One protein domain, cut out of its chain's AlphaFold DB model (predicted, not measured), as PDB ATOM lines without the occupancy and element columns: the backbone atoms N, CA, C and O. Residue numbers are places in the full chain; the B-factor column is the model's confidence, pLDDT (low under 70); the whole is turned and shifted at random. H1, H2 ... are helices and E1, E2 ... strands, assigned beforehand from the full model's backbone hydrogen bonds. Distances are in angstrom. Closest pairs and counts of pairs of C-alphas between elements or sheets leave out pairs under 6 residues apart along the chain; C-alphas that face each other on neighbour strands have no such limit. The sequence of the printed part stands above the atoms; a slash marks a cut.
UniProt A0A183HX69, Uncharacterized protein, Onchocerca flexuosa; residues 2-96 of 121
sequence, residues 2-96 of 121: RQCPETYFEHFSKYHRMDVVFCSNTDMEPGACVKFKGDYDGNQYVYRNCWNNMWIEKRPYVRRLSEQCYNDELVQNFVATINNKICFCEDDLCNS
ATOM      1  N   ARG A   2     234.480 188.504 240.947       35.22
ATOM      2  CA  ARG A   2     234.369 188.738 239.494       35.22
ATOM      3  C   ARG A   2     234.500 187.396 238.766       35.22
ATOM      4  O   ARG A   2     235.605 186.961 238.464       35.22
ATOM      5  N   GLN A   3     233.374 186.734 238.517       36.34
ATOM      6  CA  GLN A   3     233.328 185.524 237.696       36.34
ATOM      7  C   GLN A   3     233.748 185.862 236.258       36.34
ATOM      8  O   GLN A   3     233.195 186.765 235.634       36.34
ATOM      9  N   CYS A   4     234.751 185.154 235.731       36.91
ATOM     10  CA  CYS A   4     235.082 185.187 234.307       36.91
ATOM     11  C   CYS A   4     234.282 184.083 233.600       36.91
ATOM     12  O   CYS A   4     234.642 182.911 233.773       36.91
ATOM     13  N   PRO A   5     233.224 184.424 232.836       35.78
ATOM     14  CA  PRO A   5     232.372 183.436 232.186       35.78
ATOM     15  C   PRO A   5     233.167 182.614 231.170       35.78
ATOM     16  O   PRO A   5     234.051 183.117 230.461       35.78
ATOM     17  N   GLU A   6     232.862 181.325 231.140       44.34
ATOM     18  CA  GLU A   6     233.479 180.367 230.237       44.34
ATOM     19  C   GLU A   6     232.600 180.127 229.024       44.34
ATOM     20  O   GLU A   6     231.380 180.039 229.119       44.34
ATOM     21  N   THR A   7     233.257 180.001 227.883       40.44
ATOM     22  CA  THR A   7     232.663 179.649 226.600       40.44
ATOM     23  C   THR A   7     233.060 178.198 226.349       40.44
ATOM     24  O   THR A   7     234.248 177.880 226.308       40.44
ATOM     25  N   TYR A   8     232.074 177.304 226.296       43.62
ATOM     26  CA  TYR A   8     232.288 175.876 226.057       43.62
ATOM     27  C   TYR A   8     232.630 175.641 224.582       43.62
ATOM     28  O   TYR A   8     231.876 176.069 223.710       43.62
ATOM     29  N   PHE A   9     233.729 174.932 224.303       45.81
ATOM     30  CA  PHE A   9     234.043 174.442 222.959       45.81
ATOM     31  C   PHE A   9     233.828 172.931 222.914       45.81
ATOM     32  O   PHE A   9     234.588 172.164 223.505       45.81
ATOM     33  N   GLU A  10     232.802 172.494 222.184       44.06
ATOM     34  CA  GLU A  10     232.461 171.071 222.022       44.06
ATOM     35  C   GLU A  10     233.599 170.248 221.383       44.06
ATOM     36  O   GLU A  10     233.689 169.043 221.605       44.06
ATOM     37  N   HIS A  11     234.517 170.891 220.652       43.41
ATOM     38  CA  HIS A  11     235.558 170.206 219.878       43.41
ATOM     39  C   HIS A  11     236.865 169.890 220.622       43.41
ATOM     40  O   HIS A  11     237.665 169.110 220.106       43.41
ATOM     41  N   PHE A  12     237.085 170.402 221.840       45.00
ATOM     42  CA  PHE A  12     238.329 170.146 222.582       45.00
ATOM     43  C   PHE A  12     238.098 169.825 224.067       45.00
ATOM     44  O   PHE A  12     238.598 170.492 224.976       45.00
ATOM     45  N   SER A  13     237.378 168.731 224.324       45.88
ATOM     46  CA  SER A  13     237.022 168.257 225.673       45.88
ATOM     47  C   SER A  13     238.210 168.053 226.630       45.88
ATOM     48  O   SER A  13     238.035 168.146 227.846       45.88
ATOM     49  N   LYS A  14     239.422 167.815 226.106       44.78
ATOM     50  CA  LYS A  14     240.635 167.563 226.904       44.78
ATOM     51  C   LYS A  14     241.146 168.785 227.677       44.78
ATOM     52  O   LYS A  14     241.722 168.596 228.738       44.78
ATOM     53  N   TYR A  15     240.910 170.016 227.218       49.53
ATOM     54  CA  TYR A  15     241.390 171.218 227.933       49.53
ATOM     55  C   TYR A  15     240.424 171.703 229.023       49.53
ATOM     56  O   TYR A  15     240.775 172.545 229.848       49.53
ATOM     57  N   HIS A  16     239.210 171.149 229.062       52.56
ATOM     58  CA  HIS A  16     238.223 171.439 230.102       52.56
ATOM     59  C   HIS A  16     238.355 170.519 231.326       52.56
ATOM     60  O   HIS A  16     237.882 170.877 232.400       52.56
ATOM     61  N   ARG A  17     239.005 169.356 231.183       54.19
ATOM     62  CA  ARG A  17     239.200 168.367 232.252       54.19
ATOM     63  C   ARG A  17     240.681 168.269 232.605       54.19
ATOM     64  O   ARG A  17     241.388 167.414 232.086       54.19
ATOM     65  N   MET A  18     241.133 169.184 233.452       61.31
ATOM     66  CA  MET A  18     242.422 169.055 234.133       61.31
ATOM     67  C   MET A  18     242.234 168.164 235.361       61.31
ATOM     68  O   MET A  18     241.205 168.265 236.033       61.31
ATOM     69  N   ASP A  19     243.221 167.320 235.654       70.19
ATOM     70  CA  ASP A  19     243.259 166.589 236.916       70.19
ATOM     71  C   ASP A  19     243.329 167.568 238.093       70.19
ATOM     72  O   ASP A  19     243.905 168.657 237.997       70.19
ATOM     73  N   VAL A  20     242.731 167.180 239.221       75.75
ATOM     74  CA  VAL A  20     242.864 167.941 240.464       75.75
ATOM     75  C   VAL A  20     244.297 167.790 240.957       75.75
ATOM     76  O   VAL A  20     244.777 166.677 241.173       75.75
ATOM     77  N   VAL A  21     244.975 168.918 241.136       82.81
ATOM     78  CA  VAL A  21     246.376 168.974 241.551       82.81
ATOM     79  C   VAL A  21     246.525 169.824 242.804       82.81
ATOM     80  O   VAL A  21     245.838 170.829 242.971       82.81
ATOM     81  N   PHE A  22     247.445 169.424 243.679       83.56
ATOM     82  CA  PHE A  22     247.799 170.194 244.866       83.56
ATOM     83  C   PHE A  22     248.845 171.249 244.507       83.56
ATOM     84  O   PHE A  22     249.913 170.919 243.986       83.56
ATOM     85  N   CYS A  23     248.553 172.513 244.807       83.94
ATOM     86  CA  CYS A  23     249.525 173.588 244.655       83.94
ATOM     87  C   CYS A  23     250.448 173.613 245.870       83.94
ATOM     88  O   CYS A  23     249.988 173.747 247.002       83.94
ATOM     89  N   SER A  24     251.756 173.485 245.636       81.94
ATOM     90  CA  SER A  24     252.755 173.606 246.697       81.94
ATOM     91  C   SER A  24     252.600 174.949 247.403       81.94
ATOM     92  O   SER A  24     252.678 175.991 246.758       81.94
ATOM     93  N   ASN A  25     252.397 174.910 248.716       78.31
ATOM     94  CA  ASN A  25     252.258 176.095 249.547       78.31
ATOM     95  C   ASN A  25     253.505 176.232 250.423       78.31
ATOM     96  O   ASN A  25     253.710 175.450 251.350       78.31
ATOM     97  N   THR A  26     254.374 177.179 250.080       78.94
ATOM     98  CA  THR A  26     255.650 177.425 250.767       78.94
ATOM     99  C   THR A  26     255.770 178.898 251.145       78.94
ATOM    100  O   THR A  26     255.132 179.748 250.531       78.94
ATOM    101  N   ASP A  27     256.646 179.233 252.096       71.12
ATOM    102  CA  ASP A  27     256.869 180.633 252.500       71.12
ATOM    103  C   ASP A  27     257.323 181.536 251.338       71.12
ATOM    104  O   ASP A  27     257.079 182.744 251.344       71.12
ATOM    105  N   MET A  28     257.981 180.952 250.331       69.75
ATOM    106  CA  MET A  28     258.468 181.659 249.141       69.75
ATOM    107  C   MET A  28     257.420 181.745 248.028       69.75
ATOM    108  O   MET A  28     257.489 182.638 247.186       69.75
ATOM    109  N   GLU A  29     256.450 180.836 248.025       70.88
ATOM    110  CA  GLU A  29     255.404 180.755 247.019       70.88
ATOM    111  C   GLU A  29     254.129 180.202 247.657       70.88
ATOM    112  O   GLU A  29     254.015 178.981 247.839       70.88
ATOM    113  N   PRO A  30     253.181 181.079 248.032       69.12
ATOM    114  CA  PRO A  30     251.876 180.622 248.459       69.12
ATOM    115  C   PRO A  30     251.213 179.931 247.269       69.12
ATOM    116  O   PRO A  30     251.250 180.437 246.145       69.12
ATOM    117  N   GLY A  31     250.676 178.736 247.501       72.81
ATOM    118  CA  GLY A  31     250.117 177.896 246.447       72.81
ATOM    119  C   GLY A  31     248.983 178.618 245.724       72.81
ATOM    120  O   GLY A  31     247.875 178.688 246.238       72.81
ATOM    121  N   ALA A  32     249.262 179.162 244.539       82.06
ATOM    122  CA  ALA A  32     248.291 179.950 243.790       82.06
ATOM    123  C   ALA A  32     247.647 179.122 242.677       82.06
ATOM    124  O   ALA A  32     248.334 178.589 241.793       82.06
ATOM    125  N   CYS A  33     246.317 179.073 242.692       85.88
ATOM    126  CA  CYS A  33     245.522 178.560 241.589       85.88
ATOM    127  C   CYS A  33     245.435 179.620 240.491       85.88
ATOM    128  O   CYS A  33     245.162 180.795 240.749       85.88
ATOM    129  N   VAL A  34     245.638 179.200 239.244       86.44
ATOM    130  CA  VAL A  34     245.708 180.107 238.098       86.44
ATOM    131  C   VAL A  34     244.746 179.659 237.011       86.44
ATOM    132  O   VAL A  34     244.620 178.466 236.718       86.44
ATOM    133  N   LYS A  35     244.058 180.629 236.408       87.94
ATOM    134  CA  LYS A  35     243.232 180.461 235.211       87.94
ATOM    135  C   LYS A  35     243.722 181.409 234.135       87.94
ATOM    136  O   LYS A  35     243.732 182.619 234.328       87.94
ATOM    137  N   PHE A  36     244.065 180.859 232.988       85.25
ATOM    138  CA  PHE A  36     244.525 181.598 231.829       85.25
ATOM    139  C   PHE A  36     243.562 181.394 230.675       85.25
ATOM    140  O   PHE A  36     243.158 180.270 230.389       85.25
ATOM    141  N   LYS A  37     243.171 182.492 230.043       85.38
ATOM    142  CA  LYS A  37     242.277 182.535 228.893       85.38
ATOM    143  C   LYS A  37     242.958 183.333 227.794       85.38
ATOM    144  O   LYS A  37     243.525 184.381 228.081       85.38
ATOM    145  N   GLY A  38     242.852 182.879 226.561       82.12
ATOM    146  CA  GLY A  38     243.257 183.655 225.395       82.12
ATOM    147  C   GLY A  38     242.628 183.085 224.135       82.12
ATOM    148  O   GLY A  38     241.830 182.145 224.210       82.12
ATOM    149  N   ASP A  39     243.031 183.633 222.995       80.00
ATOM    150  CA  ASP A  39     242.577 183.207 221.676       80.00
ATOM    151  C   ASP A  39     243.762 182.677 220.849       80.00
ATOM    152  O   ASP A  39     244.801 183.335 220.729       80.00
ATOM    153  N   TYR A  40     243.601 181.495 220.255       74.19
ATOM    154  CA  TYR A  40     244.538 180.894 219.304       74.19
ATOM    155  C   TYR A  40     243.774 180.425 218.065       74.19
ATOM    156  O   TYR A  40     242.814 179.667 218.186       74.19
ATOM    157  N   ASP A  41     244.183 180.886 216.879       78.25
ATOM    158  CA  ASP A  41     243.555 180.528 215.596       78.25
ATOM    159  C   ASP A  41     242.021 180.719 215.587       78.25
ATOM    160  O   ASP A  41     241.247 179.835 215.228       78.25
ATOM    161  N   GLY A  42     241.559 181.862 216.109       77.38
ATOM    162  CA  GLY A  42     240.132 182.194 216.222       77.38
ATOM    163  C   GLY A  42     239.362 181.434 217.311       77.38
ATOM    164  O   GLY A  42     238.179 181.703 217.511       77.38
ATOM    165  N   ASN A  43     240.014 180.527 218.042       73.19
ATOM    166  CA  ASN A  43     239.398 179.728 219.095       73.19
ATOM    167  C   ASN A  43     239.838 180.198 220.482       73.19
ATOM    168  O   ASN A  43     241.024 180.395 220.742       73.19
ATOM    169  N   GLN A  44     238.878 180.316 221.399       76.12
ATOM    170  CA  GLN A  44     239.177 180.592 222.801       76.12
ATOM    171  C   GLN A  44     239.704 179.332 223.479       76.12
ATOM    172  O   GLN A  44     239.068 178.279 223.436       76.12
ATOM    173  N   TYR A  45     240.828 179.452 224.176       75.44
ATOM    174  CA  TYR A  45     241.362 178.387 225.016       75.44
ATOM    175  C   TYR A  45     241.383 178.834 226.478       75.44
ATOM    176  O   TYR A  45     241.551 180.013 226.800       75.44
ATOM    177  N   VAL A  46     241.191 177.868 227.377       80.44
ATOM    178  CA  VAL A  46     241.287 178.082 228.821       80.44
ATOM    179  C   VAL A  46     242.206 177.026 229.414       80.44
ATOM    180  O   VAL A  46     241.948 175.833 229.284       80.44
ATOM    181  N   TYR A  47     243.252 177.472 230.098       81.81
ATOM    182  CA  TYR A  47     244.199 176.629 230.816       81.81
ATOM    183  C   TYR A  47     244.108 176.913 232.318       81.81
ATOM    184  O   TYR A  47     244.017 178.070 232.734       81.81
ATOM    185  N   ARG A  48     244.100 175.862 233.138       84.81
ATOM    186  CA  ARG A  48     243.987 175.952 234.601       84.81
ATOM    187  C   ARG A  48     245.048 175.071 235.225       84.81
ATOM    188  O   ARG A  48     245.127 173.899 234.876       84.81
ATOM    189  N   ASN A  49     245.840 175.623 236.132       86.50
ATOM    190  CA  ASN A  49     246.814 174.854 236.899       86.50
ATOM    191  C   ASN A  49     247.274 175.662 238.120       86.50
ATOM    192  O   ASN A  49     246.862 176.809 238.307       86.50
ATOM    193  N   CYS A  50     248.152 175.080 238.925       85.81
ATOM    194  CA  CYS A  50     248.971 175.819 239.875       85.81
ATOM    195  C   CYS A  50     249.987 176.689 239.130       85.81
ATOM    196  O   CYS A  50     250.512 176.264 238.097       85.81
ATOM    197  N   TRP A  51     250.317 177.866 239.669       85.25
ATOM    198  CA  TRP A  51     251.291 178.787 239.063       85.25
ATOM    199  C   TRP A  51     252.604 178.094 238.670       85.25
ATOM    200  O   TRP A  51     253.032 178.172 237.519       85.25
ATOM    201  N   ASN A  52     253.181 177.324 239.590       81.31
ATOM    202  CA  ASN A  52     254.418 176.573 239.374       81.31
ATOM    203  C   ASN A  52     254.383 175.546 238.238       81.31
ATOM    204  O   ASN A  52     255.421 175.241 237.656       81.31
ATOM    205  N   ASN A  53     253.204 175.007 237.936       82.69
ATOM    206  CA  ASN A  53     253.016 173.950 236.943       82.69
ATOM    207  C   ASN A  53     252.477 174.500 235.617       82.69
ATOM    208  O   ASN A  53     252.233 173.749 234.672       82.69
ATOM    209  N   MET A  54     252.232 175.807 235.547       78.94
ATOM    210  CA  MET A  54     251.692 176.446 234.358       78.94
ATOM    211  C   MET A  54     252.762 176.711 233.296       78.94
ATOM    212  O   MET A  54     252.446 176.778 232.110       78.94
ATOM    213  N   TRP A  55     254.018 176.844 233.713       76.88
ATOM    214  CA  TRP A  55     255.106 177.297 232.861       76.88
ATOM    215  C   TRP A  55     256.126 176.189 232.622       76.88
ATOM    216  O   TRP A  55     256.498 175.472 233.546       76.88
ATOM    217  N   ILE A  56     256.624 176.095 231.387       72.88
ATOM    218  CA  ILE A  56     257.779 175.242 231.065       72.88
ATOM    219  C   ILE A  56     259.022 175.775 231.794       72.88
ATOM    220  O   ILE A  56     259.758 175.018 232.422       72.88
ATOM    221  N   GLU A  57     259.220 177.094 231.754       75.31
ATOM    222  CA  GLU A  57     260.254 177.794 232.514       75.31
ATOM    223  C   GLU A  57     259.633 178.466 233.737       75.31
ATOM    224  O   GLU A  57     258.723 179.290 233.606       75.31
ATOM    225  N   LYS A  58     260.122 178.125 234.934       73.38
ATOM    226  CA  LYS A  58     259.570 178.640 236.193       73.38
ATOM    227  C   LYS A  58     259.617 180.166 236.233       73.38
ATOM    228  O   LYS A  58     260.665 180.772 236.017       73.38
ATOM    229  N   ARG A  59     258.485 180.778 236.582       75.44
ATOM    230  CA  ARG A  59     258.358 182.228 236.752       75.44
ATOM    231  C   ARG A  59     258.191 182.581 238.230       75.44
ATOM    232  O   ARG A  59     257.474 181.871 238.934       75.44
ATOM    233  N   PRO A  60     258.814 183.670 238.711       74.25
ATOM    234  CA  PRO A  60     258.691 184.070 240.105       74.25
ATOM    235  C   PRO A  60     257.243 184.444 240.421       74.25
ATOM    236  O   PRO A  60     256.610 185.200 239.681       74.25
ATOM    237  N   TYR A  61     256.734 183.923 241.533       70.44
ATOM    238  CA  TYR A  61     255.450 184.354 242.057       70.44
ATOM    239  C   TYR A  61     255.597 185.734 242.696       70.44
ATOM    240  O   TYR A  61     256.435 185.953 243.571       70.44
ATOM    241  N   VAL A  62     254.769 186.683 242.271       68.44
ATOM    242  CA  VAL A  62     254.704 187.999 242.902       68.44
ATOM    243  C   VAL A  62     253.473 188.003 243.792       68.44
ATOM    244  O   VAL A  62     252.355 187.963 243.301       68.44
ATOM    245  N   ARG A  63     253.664 188.090 245.111       64.19
ATOM    246  CA  ARG A  63     252.579 187.991 246.110       64.19
ATOM    247  C   ARG A  63     251.449 189.011 245.935       64.19
ATOM    248  O   ARG A  63     250.353 188.797 246.419       64.19
ATOM    249  N   ARG A  64     251.708 190.110 245.219       64.12
ATOM    250  CA  ARG A  64     250.692 191.108 244.843       64.12
ATOM    251  C   ARG A  64     249.743 190.641 243.734       64.12
ATOM    252  O   ARG A  64     248.800 191.365 243.443       64.12
ATOM    253  N   LEU A  65     250.018 189.492 243.112       65.19
ATOM    254  CA  LEU A  65     249.200 188.904 242.054       65.19
ATOM    255  C   LEU A  65     247.988 188.142 242.594       65.19
ATOM    256  O   LEU A  65     247.098 187.826 241.808       65.19
ATOM    257  N   SER A  66     247.936 187.854 243.899       67.00
ATOM    258  CA  SER A  66     246.839 187.094 244.494       67.00
ATOM    259  C   SER A  66     245.493 187.806 244.319       67.00
ATOM    260  O   SER A  66     245.385 189.029 244.412       67.00
ATOM    261  N   GLU A  67     244.462 187.017 244.004       68.12
ATOM    262  CA  GLU A  67     243.061 187.448 243.843       68.12
ATOM    263  C   GLU A  67     242.768 188.456 242.716       68.12
ATOM    264  O   GLU A  67     241.687 189.055 242.663       68.12
ATOM    265  N   GLN A  68     243.697 188.651 241.781       77.44
ATOM    266  CA  GLN A  68     243.520 189.595 240.681       77.44
ATOM    267  C   GLN A  68     243.574 188.920 239.315       77.44
ATOM    268  O   GLN A  68     244.145 187.845 239.126       77.44
ATOM    269  N   CYS A  69     242.940 189.580 238.346       83.56
ATOM    270  CA  CYS A  69     243.056 189.231 236.941       83.56
ATOM    271  C   CYS A  69     243.862 190.300 236.209       83.56
ATOM    272  O   CYS A  69     243.540 191.483 236.310       83.56
ATOM    273  N   TYR A  70     244.820 189.858 235.408       83.06
ATOM    274  CA  TYR A  70     245.703 190.689 234.607       83.06
ATOM    275  C   TYR A  70     245.458 190.432 233.124       83.06
ATOM    276  O   TYR A  70     245.172 189.312 232.698       83.06
ATOM    277  N   ASN A  71     245.558 191.497 232.345       83.31
ATOM    278  CA  ASN A  71     245.479 191.513 230.886       83.31
ATOM    279  C   ASN A  71     246.506 192.497 230.297       83.31
ATOM    280  O   ASN A  71     246.319 192.992 229.188       83.31
ATOM    281  N   ASP A  72     247.547 192.808 231.071       75.38
ATOM    282  CA  ASP A  72     248.598 193.749 230.710       75.38
ATOM    283  C   ASP A  72     249.535 193.185 229.629       75.38
ATOM    284  O   ASP A  72     249.408 192.045 229.179       75.38
ATOM    285  N   GLU A  73     250.482 194.015 229.192       70.50
ATOM    286  CA  GLU A  73     251.449 193.672 228.146       70.50
ATOM    287  C   GLU A  73     252.268 192.421 228.499       70.50
ATOM    288  O   GLU A  73     252.581 191.601 227.637       70.50
ATOM    289  N   LEU A  74     252.543 192.215 229.787       67.94
ATOM    290  CA  LEU A  74     253.247 191.040 230.281       67.94
ATOM    291  C   LEU A  74     252.408 189.768 230.070       67.94
ATOM    292  O   LEU A  74     252.943 188.750 229.631       67.94
ATOM    293  N   VAL A  75     251.092 189.849 230.286       72.75
ATOM    294  CA  VAL A  75     250.145 188.762 230.001       72.75
ATOM    295  C   VAL A  75     249.959 188.514 228.508       72.75
ATOM    296  O   VAL A  75     249.853 187.358 228.091       72.75
ATOM    297  N   GLN A  76     249.956 189.568 227.693       76.62
ATOM    298  CA  GLN A  76     249.893 189.420 226.236       76.62
ATOM    299  C   GLN A  76     251.137 188.718 225.682       76.62
ATOM    300  O   GLN A  76     251.009 187.885 224.793       76.62
ATOM    301  N   ASN A  77     252.311 188.961 226.265       66.88
ATOM    302  CA  ASN A  77     253.580 188.398 225.798       66.88
ATOM    303  C   ASN A  77     253.880 186.975 226.307       66.88
ATOM    304  O   ASN A  77     254.936 186.425 225.990       66.88
ATOM    305  N   PHE A  78     253.006 186.366 227.117       66.25
ATOM    306  CA  PHE A  78     253.302 185.064 227.725       66.25
ATOM    307  C   PHE A  78     253.275 183.885 226.750       66.25
ATOM    308  O   PHE A  78     254.027 182.931 226.947       66.25
ATOM    309  N   VAL A  79     252.393 183.910 225.748       66.56
ATOM    310  CA  VAL A  79     252.149 182.785 224.830       66.56
ATOM    311  C   VAL A  79     251.807 183.345 223.444       66.56
ATOM    312  O   VAL A  79     251.427 184.506 223.330       66.56
ATOM    313  N   ALA A  80     251.949 182.541 222.385       64.56
ATOM    314  CA  ALA A  80     251.629 182.896 220.994       64.56
ATOM    315  C   ALA A  80     250.109 183.019 220.735       64.56
ATOM    316  O   ALA A  80     249.565 182.415 219.814       64.56
ATOM    317  N   THR A  81     249.415 183.751 221.595       67.12
ATOM    318  CA  THR A  81     247.960 183.874 221.670       67.12
ATOM    319  C   THR A  81     247.592 185.340 221.856       67.12
ATOM    320  O   THR A  81     248.390 186.119 222.375       67.12
ATOM    321  N   ILE A  82     246.400 185.733 221.415       73.19
ATOM    322  CA  ILE A  82     245.926 187.123 221.491       73.19
ATOM    323  C   ILE A  82     244.819 187.262 222.542       73.19
ATOM    324  O   ILE A  82     244.173 186.281 222.905       73.19
ATOM    325  N   ASN A  83     244.592 188.485 223.035       81.06
ATOM    326  CA  ASN A  83     243.573 188.804 224.050       81.06
ATOM    327  C   ASN A  83     243.726 188.008 225.357       81.06
ATOM    328  O   ASN A  83     242.750 187.567 225.972       81.06
ATOM    329  N   ASN A  84     244.968 187.836 225.796       83.19
ATOM    330  CA  ASN A  84     245.304 187.023 226.950       83.19
ATOM    331  C   ASN A  84     244.788 187.649 228.251       83.19
ATOM    332  O   ASN A  84     244.882 188.857 228.483       83.19
ATOM    333  N   LYS A  85     244.265 186.808 229.138       86.81
ATOM    334  CA  LYS A  85     243.844 187.164 230.488       86.81
ATOM    335  C   LYS A  85     244.250 186.058 231.445       86.81
ATOM    336  O   LYS A  85     243.890 184.901 231.247       86.81
ATOM    337  N   ILE A  86     244.944 186.415 232.512       85.81
ATOM    338  CA  ILE A  86     245.328 185.496 233.584       85.81
ATOM    339  C   ILE A  86     244.655 185.937 234.879       85.81
ATOM    340  O   ILE A  86     244.551 187.129 235.135       85.81
ATOM    341  N   CYS A  87     244.162 185.002 235.676       85.81
ATOM    342  CA  CYS A  87     243.529 185.259 236.964       85.81
ATOM    343  C   CYS A  87     244.132 184.341 238.020       85.81
ATOM    344  O   CYS A  87     244.328 183.154 237.753       85.81
ATOM    345  N   PHE A  88     244.360 184.891 239.207       86.31
ATOM    346  CA  PHE A  88     244.891 184.186 240.367       86.31
ATOM    347  C   PHE A  88     243.846 184.123 241.476       86.31
ATOM    348  O   PHE A  88     243.040 185.044 241.634       86.31
ATOM    349  N   CYS A  89     243.876 183.054 242.260       82.75
ATOM    350  CA  CYS A  89     243.082 182.892 243.472       82.75
ATOM    351  C   CYS A  89     243.741 181.852 244.397       82.75
ATOM    352  O   CYS A  89     244.565 181.056 243.941       82.75
ATOM    353  N   GLU A  90     243.420 181.893 245.691       80.12
ATOM    354  CA  GLU A  90     244.105 181.092 246.724       80.12
ATOM    355  C   GLU A  90     243.187 180.057 247.406       80.12
ATOM    356  O   GLU A  90     243.687 179.168 248.086       80.12
ATOM    357  N   ASP A  91     241.869 180.119 247.182       80.94
ATOM    358  CA  ASP A  91     240.926 179.116 247.692       80.94
ATOM    359  C   ASP A  91     241.002 177.794 246.904       80.94
ATOM    360  O   ASP A  91     241.287 177.767 245.701       80.94
ATOM    361  N   ASP A  92     240.656 176.681 247.554       81.94
ATOM    362  CA  ASP A  92     240.614 175.371 246.905       81.94
ATOM    363  C   ASP A  92     239.680 175.374 245.687       81.94
ATOM    364  O   ASP A  92     238.514 175.771 245.755       81.94
ATOM    365  N   LEU A  93     240.199 174.894 244.551       82.56
ATOM    366  CA  LEU A  93     239.465 174.769 243.284       82.56
ATOM    367  C   LEU A  93     238.861 176.091 242.761       82.56
ATOM    368  O   LEU A  93     237.982 176.074 241.897       82.56
ATOM    369  N   CYS A  94     239.341 177.248 243.221       82.38
ATOM    370  CA  CYS A  94     238.792 178.562 242.867       82.38
ATOM    371  C   CYS A  94     238.910 178.921 241.374       82.38
ATOM    372  O   CYS A  94     238.177 179.776 240.871       82.38
ATOM    373  N   ASN A  95     239.815 178.265 240.643       82.75
ATOM    374  CA  ASN A  95     239.990 178.425 239.200       82.75
ATOM    375  C   ASN A  95     239.081 177.499 238.366       82.75
ATOM    376  O   ASN A  95     239.148 177.544 237.134       82.75
ATOM    377  N   SER A  96     238.243 176.678 239.010       79.50
ATOM    378  CA  SER A  96     237.306 175.750 238.371       79.50
ATOM    379  C   SER A  96     236.313 176.455 237.437       79.50
ATOM    380  O   SER A  96     235.957 177.622 237.614       79.50
TER     381      SER A  96
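This is residues 2 to 96 of the 121 residues of an uncharacterized protein of Onchocerca flexuosa (UniProt A0A183HX69). Little regular structure: long loops run round a slab of three long strands, with two tiny helices, H1 and H2, on one face. The printed part has 95 residues, 32 in named elements, ordered E1, E2, H1, H2, E3. The class is mixed, the sheet E2, E1, E3 antiparallel, the whole compact: radius of gyration of the C-alphas 13.1 A, spans 40 by 29 by 28 A.

Pass residues 2 to 32 and find C-alpha 33 at (245.522, 178.560, 241.589), where E1, residues 33 to 40, begins its 22.4 A. Next come E2, residues 43 to 50, 23.2 A, H1, residues 51 to 54, and H2, residues 73 to 76. E3, residues 82 to 89, 22.6 A, ends at (243.082, 182.892, 243.472).

In the hairpin E1 and E2, find N 36 and O 47 within hydrogen-bond range, 2.8 A; across E1 and E3, N 37 and O 85, 2.8 A. E2, H1, H2 and E3 form a split strand-helix-strand unit, same-way strands with E1 between, its crossover right-handed. H1 and H2, too short for O i to N i+4 pairs, each have one O i to N i+3 pair within range.

The farthest C-alphas, His 11 and Asp 27, are 40.3 A apart. The printed part has no cut; the link H1 to H2 is long. Confidence is low in residues 2 to 18, among others.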